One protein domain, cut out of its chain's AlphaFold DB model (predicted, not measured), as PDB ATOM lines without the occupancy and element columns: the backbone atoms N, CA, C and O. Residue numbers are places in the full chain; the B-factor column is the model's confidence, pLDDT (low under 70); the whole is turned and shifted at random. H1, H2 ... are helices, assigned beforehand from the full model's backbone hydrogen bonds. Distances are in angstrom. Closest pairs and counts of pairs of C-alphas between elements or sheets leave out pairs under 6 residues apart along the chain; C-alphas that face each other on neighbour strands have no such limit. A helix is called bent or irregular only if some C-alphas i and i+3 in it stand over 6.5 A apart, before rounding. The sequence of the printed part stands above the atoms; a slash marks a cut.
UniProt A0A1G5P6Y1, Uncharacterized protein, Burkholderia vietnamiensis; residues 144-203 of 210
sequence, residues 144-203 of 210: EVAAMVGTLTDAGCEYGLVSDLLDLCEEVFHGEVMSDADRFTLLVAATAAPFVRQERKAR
ATOM      1  N   GLU A 144     143.201 110.131 122.565       87.19
ATOM      2  CA  GLU A 144     142.865 108.766 122.972       87.19
ATOM      3  C   GLU A 144     142.251 108.711 124.378       87.19
ATOM      4  O   GLU A 144     141.188 108.118 124.554       87.19
ATOM      5  N   VAL A 145     142.853 109.386 125.366       86.88
ATOM      6  CA  VAL A 145     142.289 109.468 126.723       86.88
ATOM      7  C   VAL A 145     140.930 110.165 126.697       86.88
ATOM      8  O   VAL A 145     139.988 109.688 127.325       86.88
ATOM      9  N   ALA A 146     140.788 111.254 125.936       88.00
ATOM     10  CA  ALA A 146     139.508 111.946 125.795       88.00
ATOM     11  C   ALA A 146     138.421 111.042 125.179       88.00
ATOM     12  O   ALA A 146     137.287 111.026 125.657       88.00
ATOM     13  N   ALA A 147     138.770 110.243 124.165       91.38
ATOM     14  CA  ALA A 147     137.859 109.270 123.565       91.38
ATOM     15  C   ALA A 147     137.473 108.142 124.541       91.38
ATOM     16  O   ALA A 147     136.308 107.735 124.585       91.38
ATOM     17  N   MET A 148     138.418 107.662 125.357       90.94
ATOM     18  CA  MET A 148     138.138 106.679 126.410       90.94
ATOM     19  C   MET A 148     137.200 107.238 127.480       90.94
ATOM     20  O   MET A 148     136.243 106.563 127.851       90.94
ATOM     21  N   VAL A 149     137.425 108.475 127.935       90.62
ATOM     22  CA  VAL A 149     136.531 109.157 128.886       90.62
ATOM     23  C   VAL A 149     135.126 109.288 128.304       90.62
ATOM     24  O   VAL A 149     134.158 108.969 128.990       90.62
ATOM     25  N   GLY A 150     135.003 109.681 127.032       92.88
ATOM     26  CA  GLY A 150     133.713 109.716 126.337       92.88
ATOM     27  C   GLY A 150     133.026 108.349 126.319       92.88
ATOM     28  O   GLY A 150     131.874 108.235 126.716       92.88
ATOM     29  N   THR A 151     133.767 107.293 125.979       94.44
ATOM     30  CA  THR A 151     133.245 105.915 125.949       94.44
ATOM     31  C   THR A 151     132.760 105.447 127.324       94.44
ATOM     32  O   THR A 151     131.699 104.835 127.424       94.44
ATOM     33  N   LEU A 152     133.513 105.731 128.391       94.06
ATOM     34  CA  LEU A 152     133.107 105.402 129.762       94.06
ATOM     35  C   LEU A 152     131.886 106.215 130.201       94.06
ATOM     36  O   LEU A 152     130.998 105.665 130.844       94.06
ATOM     37  N   THR A 153     131.815 107.487 129.808       93.75
ATOM     38  CA  THR A 153     130.666 108.358 130.094       93.75
ATOM     39  C   THR A 153     129.405 107.832 129.415       93.75
ATOM     40  O   THR A 153     128.372 107.691 130.067       93.75
ATOM     41  N   ASP A 154     129.492 107.481 128.130       96.56
ATOM     42  CA  ASP A 154     128.372 106.923 127.372       96.56
ATOM     43  C   ASP A 154     127.920 105.584 127.973       96.56
ATOM     44  O   ASP A 154     126.729 105.374 128.202       96.56
ATOM     45  N   ALA A 155     128.869 104.706 128.312       95.19
ATOM     46  CA  ALA A 155     128.573 103.425 128.944       95.19
ATOM     47  C   ALA A 155     127.949 103.585 130.340       95.19
ATOM     48  O   ALA A 155     127.027 102.845 130.668       95.19
ATOM     49  N   GLY A 156     128.406 104.548 131.146       94.44
ATOM     50  CA  GLY A 156     127.803 104.875 132.440       94.44
ATOM     51  C   GLY A 156     126.380 105.422 132.300       94.44
ATOM     52  O   GLY A 156     125.493 105.029 133.055       94.44
ATOM     53  N   CYS A 157     126.127 106.254 131.283       94.19
ATOM     54  CA  CYS A 157     124.783 106.743 130.964       94.19
ATOM     55  C   CYS A 157     123.842 105.620 130.501       94.19
ATOM     56  O   CYS A 157     122.653 105.638 130.821       94.19
ATOM     57  N   GLU A 158     124.349 104.665 129.716       96.44
ATOM     58  CA  GLU A 158     123.554 103.568 129.151       96.44
ATOM     59  C   GLU A 158     123.318 102.434 130.161       96.44
ATOM     60  O   GLU A 158     122.232 101.853 130.212       96.44
ATOM     61  N   TYR A 159     124.316 102.133 130.993       93.50
ATOM     62  CA  TYR A 159     124.310 101.012 131.924       93.50
ATOM     63  C   TYR A 159     124.581 101.504 133.347       93.50
ATOM     64  O   TYR A 159     125.726 101.734 133.721       93.50
ATOM     65  N   GLY A 160     123.538 101.567 134.184       90.00
ATOM     66  CA  GLY A 160     123.660 102.029 135.576       90.00
ATOM     67  C   GLY A 160     124.749 101.307 136.386       90.00
ATOM     68  O   GLY A 160     125.512 101.958 137.078       90.00
ATOM     69  N   LEU A 161     124.929  99.993 136.189       90.19
ATOM     70  CA  LEU A 161     126.013  99.229 136.836       90.19
ATOM     71  C   LEU A 161     127.424  99.677 136.420       90.19
ATOM     72  O   LEU A 161     128.376  99.465 137.164       90.19
ATOM     73  N   VAL A 162     127.587 100.238 135.217       93.94
ATOM     74  CA  VAL A 162     128.858 100.843 134.798       93.94
ATOM     75  C   VAL A 162     129.056 102.166 135.528       93.94
ATOM     76  O   VAL A 162     130.169 102.413 135.969       93.94
ATOM     77  N   SER A 163     128.001 102.966 135.719       93.19
ATOM     78  CA  SER A 163     128.067 104.165 136.568       93.19
ATOM     79  C   SER A 163     128.484 103.811 137.995       93.19
ATOM     80  O   SER A 163     129.465 104.359 138.475       93.19
ATOM     81  N   ASP A 164     127.839 102.817 138.617       92.50
ATOM     82  CA  ASP A 164     128.179 102.366 139.976       92.50
ATOM     83  C   ASP A 164     129.646 101.895 140.073       92.50
ATOM     84  O   ASP A 164     130.322 102.098 141.080       92.50
ATOM     85  N   LEU A 165     130.169 101.263 139.014       94.06
ATOM     86  CA  LEU A 165     131.581 100.880 138.943       94.06
ATOM     87  C   LEU A 165     132.518 102.081 138.782       94.06
ATOM     88  O   LEU A 165     133.642 102.023 139.279       94.06
ATOM     89  N   LEU A 166     132.102 103.128 138.067       94.19
ATOM     90  CA  LEU A 166     132.887 104.352 137.912       94.19
ATOM     91  C   LEU A 166     132.954 105.127 139.228       94.19
ATOM     92  O   LEU A 166     134.053 105.526 139.609       94.19
ATOM     93  N   ASP A 167     131.834 105.236 139.945       92.00
ATOM     94  CA  ASP A 167     131.769 105.840 141.280       92.00
ATOM     95  C   ASP A 167     132.687 105.075 142.252       92.00
ATOM     96  O   ASP A 167     133.560 105.660 142.891       92.00
ATOM     97  N   LEU A 168     132.620 103.736 142.253       92.06
ATOM     98  CA  LEU A 168     133.545 102.895 143.022       92.06
ATOM     99  C   LEU A 168     135.020 103.142 142.655       92.06
ATOM    100  O   LEU A 168     135.895 103.166 143.523       92.06
ATOM    101  N   CYS A 169     135.334 103.281 141.363       90.25
ATOM    102  CA  CYS A 169     136.702 103.562 140.928       90.25
ATOM    103  C   CYS A 169     137.186 104.927 141.433       90.25
ATOM    104  O   CYS A 169     138.351 105.038 141.820       90.25
ATOM    105  N   GLU A 170     136.317 105.939 141.440       88.06
ATOM    106  CA  GLU A 170     136.600 107.269 141.981       88.06
ATOM    107  C   GLU A 170     136.882 107.202 143.489       88.06
ATOM    108  O   GLU A 170     137.939 107.652 143.942       88.06
ATOM    109  N   GLU A 171     136.010 106.552 144.259       86.12
ATOM    110  CA  GLU A 171     136.175 106.375 145.705       86.12
ATOM    111  C   GLU A 171     137.489 105.659 146.053       86.12
ATOM    112  O   GLU A 171     138.274 106.127 146.885       86.12
ATOM    113  N   VAL A 172     137.795 104.551 145.367       83.12
ATOM    114  CA  VAL A 172     139.047 103.799 145.563       83.12
ATOM    115  C   VAL A 172     140.264 104.647 145.202       83.12
ATOM    116  O   VAL A 172     141.271 104.623 145.921       83.12
ATOM    117  N   PHE A 173     140.183 105.414 144.112       81.38
ATOM    118  CA  PHE A 173     141.247 106.318 143.684       81.38
ATOM    119  C   PHE A 173     141.517 107.413 144.726       81.38
ATOM    120  O   PHE A 173     142.671 107.776 144.968       81.38
ATOM    121  N   HIS A 174     140.478 107.901 145.402       78.44
ATOM    122  CA  HIS A 174     140.602 108.890 146.472       78.44
ATOM    123  C   HIS A 174     140.877 108.285 147.857       78.44
ATOM    124  O   HIS A 174     141.318 108.997 148.762       78.44
ATOM    125  N   GLY A 175     140.771 106.961 148.000       72.81
ATOM    126  CA  GLY A 175     141.072 106.229 149.236       72.81
ATOM    127  C   GLY A 175     139.934 106.285 150.243       72.81
ATOM    128  O   GLY A 175     140.180 106.315 151.450       72.81
ATOM    129  N   GLU A 176     138.705 106.362 149.747       81.38
ATOM    130  CA  GLU A 176     137.504 106.332 150.567       81.38
ATOM    131  C   GLU A 176     137.191 104.907 151.044       81.38
ATOM    132  O   GLU A 176     137.653 103.907 150.486       81.38
ATOM    133  N   VAL A 177     136.441 104.814 152.144       81.12
ATOM    134  CA  VAL A 177     136.068 103.522 152.727       81.12
ATOM    135  C   VAL A 177     134.930 102.931 151.911       81.12
ATOM    136  O   VAL A 177     133.825 103.460 151.944       81.12
ATOM    137  N   MET A 178     135.182 101.784 151.277       85.12
ATOM    138  CA  MET A 178     134.143 101.036 150.566       85.12
ATOM    139  C   MET A 178     132.988 100.669 151.503       85.12
ATOM    140  O   MET A 178     133.182  99.961 152.505       85.12
ATOM    141  N   SER A 179     131.784 101.082 151.126       89.12
ATOM    142  CA  SER A 179     130.535 100.654 151.737       89.12
ATOM    143  C   SER A 179     130.242  99.174 151.451       89.12
ATOM    144  O   SER A 179     130.894  98.508 150.641       89.12
ATOM    145  N   ASP A 180     129.226  98.618 152.112       89.12
ATOM    146  CA  ASP A 180     128.778  97.252 151.812       89.12
ATOM    147  C   ASP A 180     128.216  97.123 150.386       89.12
ATOM    148  O   ASP A 180     128.334  96.056 149.777       89.12
ATOM    149  N   ALA A 181     127.651  98.205 149.836       89.50
ATOM    150  CA  ALA A 181     127.195  98.245 148.450       89.50
ATOM    151  C   ALA A 181     128.383  98.152 147.482       89.50
ATOM    152  O   ALA A 181     128.356  97.332 146.567       89.50
ATOM    153  N   ASP A 182     129.465  98.878 147.753       91.12
ATOM    154  CA  ASP A 182     130.693  98.873 146.949       91.12
ATOM    155  C   ASP A 182     131.362  97.505 146.934       91.12
ATOM    156  O   ASP A 182     131.726  96.971 145.883       91.12
ATOM    157  N   ARG A 183     131.454  96.875 148.111       89.94
ATOM    158  CA  ARG A 183     131.972  95.507 148.252       89.94
ATOM    159  C   ARG A 183     131.135  94.512 147.456       89.94
ATOM    160  O   ARG A 183     131.687  93.597 146.840       89.94
ATOM    161  N   PHE A 184     129.815  94.680 147.462       91.94
ATOM    162  CA  PHE A 184     128.914  93.845 146.677       91.94
ATOM    163  C   PHE A 184     129.095  94.076 145.170       91.94
ATOM    164  O   PHE A 184     129.255  93.103 144.429       91.94
ATOM    165  N   THR A 185     129.154  95.330 144.715       93.06
ATOM    166  CA  THR A 185     129.422  95.696 143.315       93.06
ATOM    167  C   THR A 185     130.748  95.106 142.835       93.06
ATOM    168  O   THR A 185     130.796  94.453 141.788       93.06
ATOM    169  N   LEU A 186     131.810  95.227 143.638       92.44
ATOM    170  CA  LEU A 186     133.123  94.662 143.339       92.44
ATOM    171  C   LEU A 186     133.086  93.132 143.244       92.44
ATOM    172  O   LEU A 186     133.651  92.555 142.313       92.44
ATOM    173  N   LEU A 187     132.396  92.462 144.172       92.62
ATOM    174  CA  LEU A 187     132.223  91.008 144.148       92.62
ATOM    175  C   LEU A 187     131.514  90.551 142.867       92.62
ATOM    176  O   LEU A 187     131.961  89.601 142.215       92.62
ATOM    177  N   VAL A 188     130.420  91.219 142.495       93.94
ATOM    178  CA  VAL A 188     129.658  90.904 141.281       93.94
ATOM    179  C   VAL A 188     130.523  91.123 140.039       93.94
ATOM    180  O   VAL A 188     130.602  90.230 139.192       93.94
ATOM    181  N   ALA A 189     131.237  92.246 139.953       93.69
ATOM    182  CA  ALA A 189     132.130  92.549 138.838       93.69
ATOM    183  C   ALA A 189     133.281  91.535 138.718       93.69
ATOM    184  O   ALA A 189     133.531  91.002 137.633       93.69
ATOM    185  N   ALA A 190     133.934  91.192 139.833       93.94
ATOM    186  CA  ALA A 190     134.997  90.188 139.875       93.94
ATOM    187  C   ALA A 190     134.493  88.801 139.441       93.94
ATOM    188  O   ALA A 190     135.177  88.089 138.700       93.94
ATOM    189  N   THR A 191     133.270  88.446 139.843       95.50
ATOM    190  CA  THR A 191     132.610  87.194 139.449       95.50
ATOM    191  C   THR A 191     132.245  87.188 137.964       95.50
ATOM    192  O   THR A 191     132.406  86.165 137.299       95.50
ATOM    193  N   ALA A 192     131.794  88.318 137.413       94.69
ATOM    194  CA  ALA A 192     131.413  88.453 136.007       94.69
ATOM    195  C   ALA A 192     132.620  88.455 135.050       94.69
ATOM    196  O   ALA A 192     132.536  87.927 133.938       94.69
ATOM    197  N   ALA A 193     133.761  89.006 135.478       94.62
ATOM    198  CA  ALA A 193     134.961  89.183 134.662       94.62
ATOM    199  C   ALA A 193     135.410  87.940 133.851       94.62
ATOM    200  O   ALA A 193     135.684  88.084 132.653       94.62
ATOM    201  N   PRO A 194     135.503  86.712 134.411       95.50
ATOM    202  CA  PRO A 194     135.856  85.527 133.624       95.50
ATOM    203  C   PRO A 194     134.830  85.185 132.534       95.50
ATOM    204  O   PRO A 194     135.241  84.806 131.436       95.50
ATOM    205  N   PHE A 195     133.530  85.354 132.795       95.88
ATOM    206  CA  PHE A 195     132.476  85.094 131.808       95.88
ATOM    207  C   PHE A 195     132.519  86.112 130.672       95.88
ATOM    208  O   PHE A 195     132.469  85.728 129.506       95.88
ATOM    209  N   VAL A 196     132.724  87.393 130.991       93.88
ATOM    210  CA  VAL A 196     132.910  88.447 129.982       93.88
ATOM    211  C   VAL A 196     134.096  88.120 129.073       93.88
ATOM    212  O   VAL A 196     133.969  88.196 127.854       93.88
ATOM    213  N   ARG A 197     135.234  87.677 129.627       93.31
ATOM    214  CA  ARG A 197     136.396  87.257 128.820       93.31
ATOM    215  C   ARG A 197     136.075  86.096 127.876       93.31
ATOM    216  O   ARG A 197     136.560  86.079 126.747       93.31
ATOM    217  N   GLN A 198     135.285  85.118 128.317       93.06
ATOM    218  CA  GLN A 198     134.866  84.004 127.458       93.06
ATOM    219  C   GLN A 198     133.910  84.465 126.355       93.06
ATOM    220  O   GLN A 198     134.111  84.122 125.191       93.06
ATOM    221  N   GLU A 199     132.926  85.292 126.699       94.94
ATOM    222  CA  GLU A 199     131.960  85.842 125.747       94.94
ATOM    223  C   GLU A 199     132.629  86.715 124.685       94.94
ATOM    224  O   GLU A 199     132.335  86.580 123.499       94.94
ATOM    225  N   ARG A 200     133.584  87.567 125.074       93.81
ATOM    226  CA  ARG A 200     134.345  88.390 124.124       93.81
ATOM    227  C   ARG A 200     135.126  87.543 123.122       93.81
ATOM    228  O   ARG A 200     135.099  87.848 121.929       93.81
ATOM    229  N   LYS A 201     135.738  86.439 123.571       92.69
ATOM    230  CA  LYS A 201     136.394  85.457 122.687       92.69
ATOM    231  C   LYS A 201     135.396  84.776 121.754       92.69
ATOM    232  O   LYS A 201     135.638  84.712 120.551       92.69
ATOM    233  N   ALA A 202     134.270  84.297 122.285       93.25
ATOM    234  CA  ALA A 202     133.235  83.623 121.499       93.25
ATOM    235  C   ALA A 202     132.659  84.537 120.404       93.25
ATOM    236  O   ALA A 202     132.455  84.108 119.269       93.25
ATOM    237  N   ARG A 203     132.468  85.818 120.731       94.25
ATOM    238  CA  ARG A 203     131.962  86.854 119.821       94.25
ATOM    239  C   ARG A 203     133.036  87.466 118.924       94.25
ATOM    240  O   ARG A 203     132.697  88.300 118.091       94.25
TER     241      ARG A 203
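Overview. This is residues 144 to 203 of the 210 residues of an uncharacterized protein of Burkholderia vietnamiensis (UniProt A0A1G5P6Y1). The long bent helix H3 crosses H2 with its first arm, H3a, and H1 meets H2 at a corner; residues 190 to 203 and 144 to 151 stick out. The 60 printed residues hold three named helices, H1, H2, H3, and no named strand: all helix, loose, radius of gyration of the C-alphas 13.1 A, spans 37 by 29 by 18 A.

Arrangement. H3, residues 180 to 202, was assigned by its hydrogen bonds as one helix but is bent: C-alphas 191 and 194 are 6.9 A apart. Its arms H3a, residues 180 to 191, and H3b, 194 to 202, stand at a steep tilt of 39 degrees. Residues 182 to 186 alone of H3a touch H2, residues 160 to 174, closest at C-alphas Asp 182 and Leu 168, 6.3 A; the tilt is steep, 69.6 degrees, only just short of about perpendicular, opposite ways. H1, residues 144 to 158, touches H2 only at the corner, closest at C-alphas Gly 156 and Ser 163, 4.2 A. H1 is apart from both arms. Every O i to N i+4 pair is within hydrogen-bond range in H1, H2, H3a and H3b.

Along the chain. H3a, 16.4 A, begins at C-alpha 180 (128.778, 97.252, 151.812); H3b is 12.6 A. H2 is 21.3 A; H1, 20.9 A, begins at C-alpha 144 (142.865, 108.766, 122.972).

Size, cuts and confidence. The farthest C-alphas, Val 177 and Ala 202, are 37.1 A apart. The printed part has no cut, both links are tight, and no printed residue is under pLDDT 70.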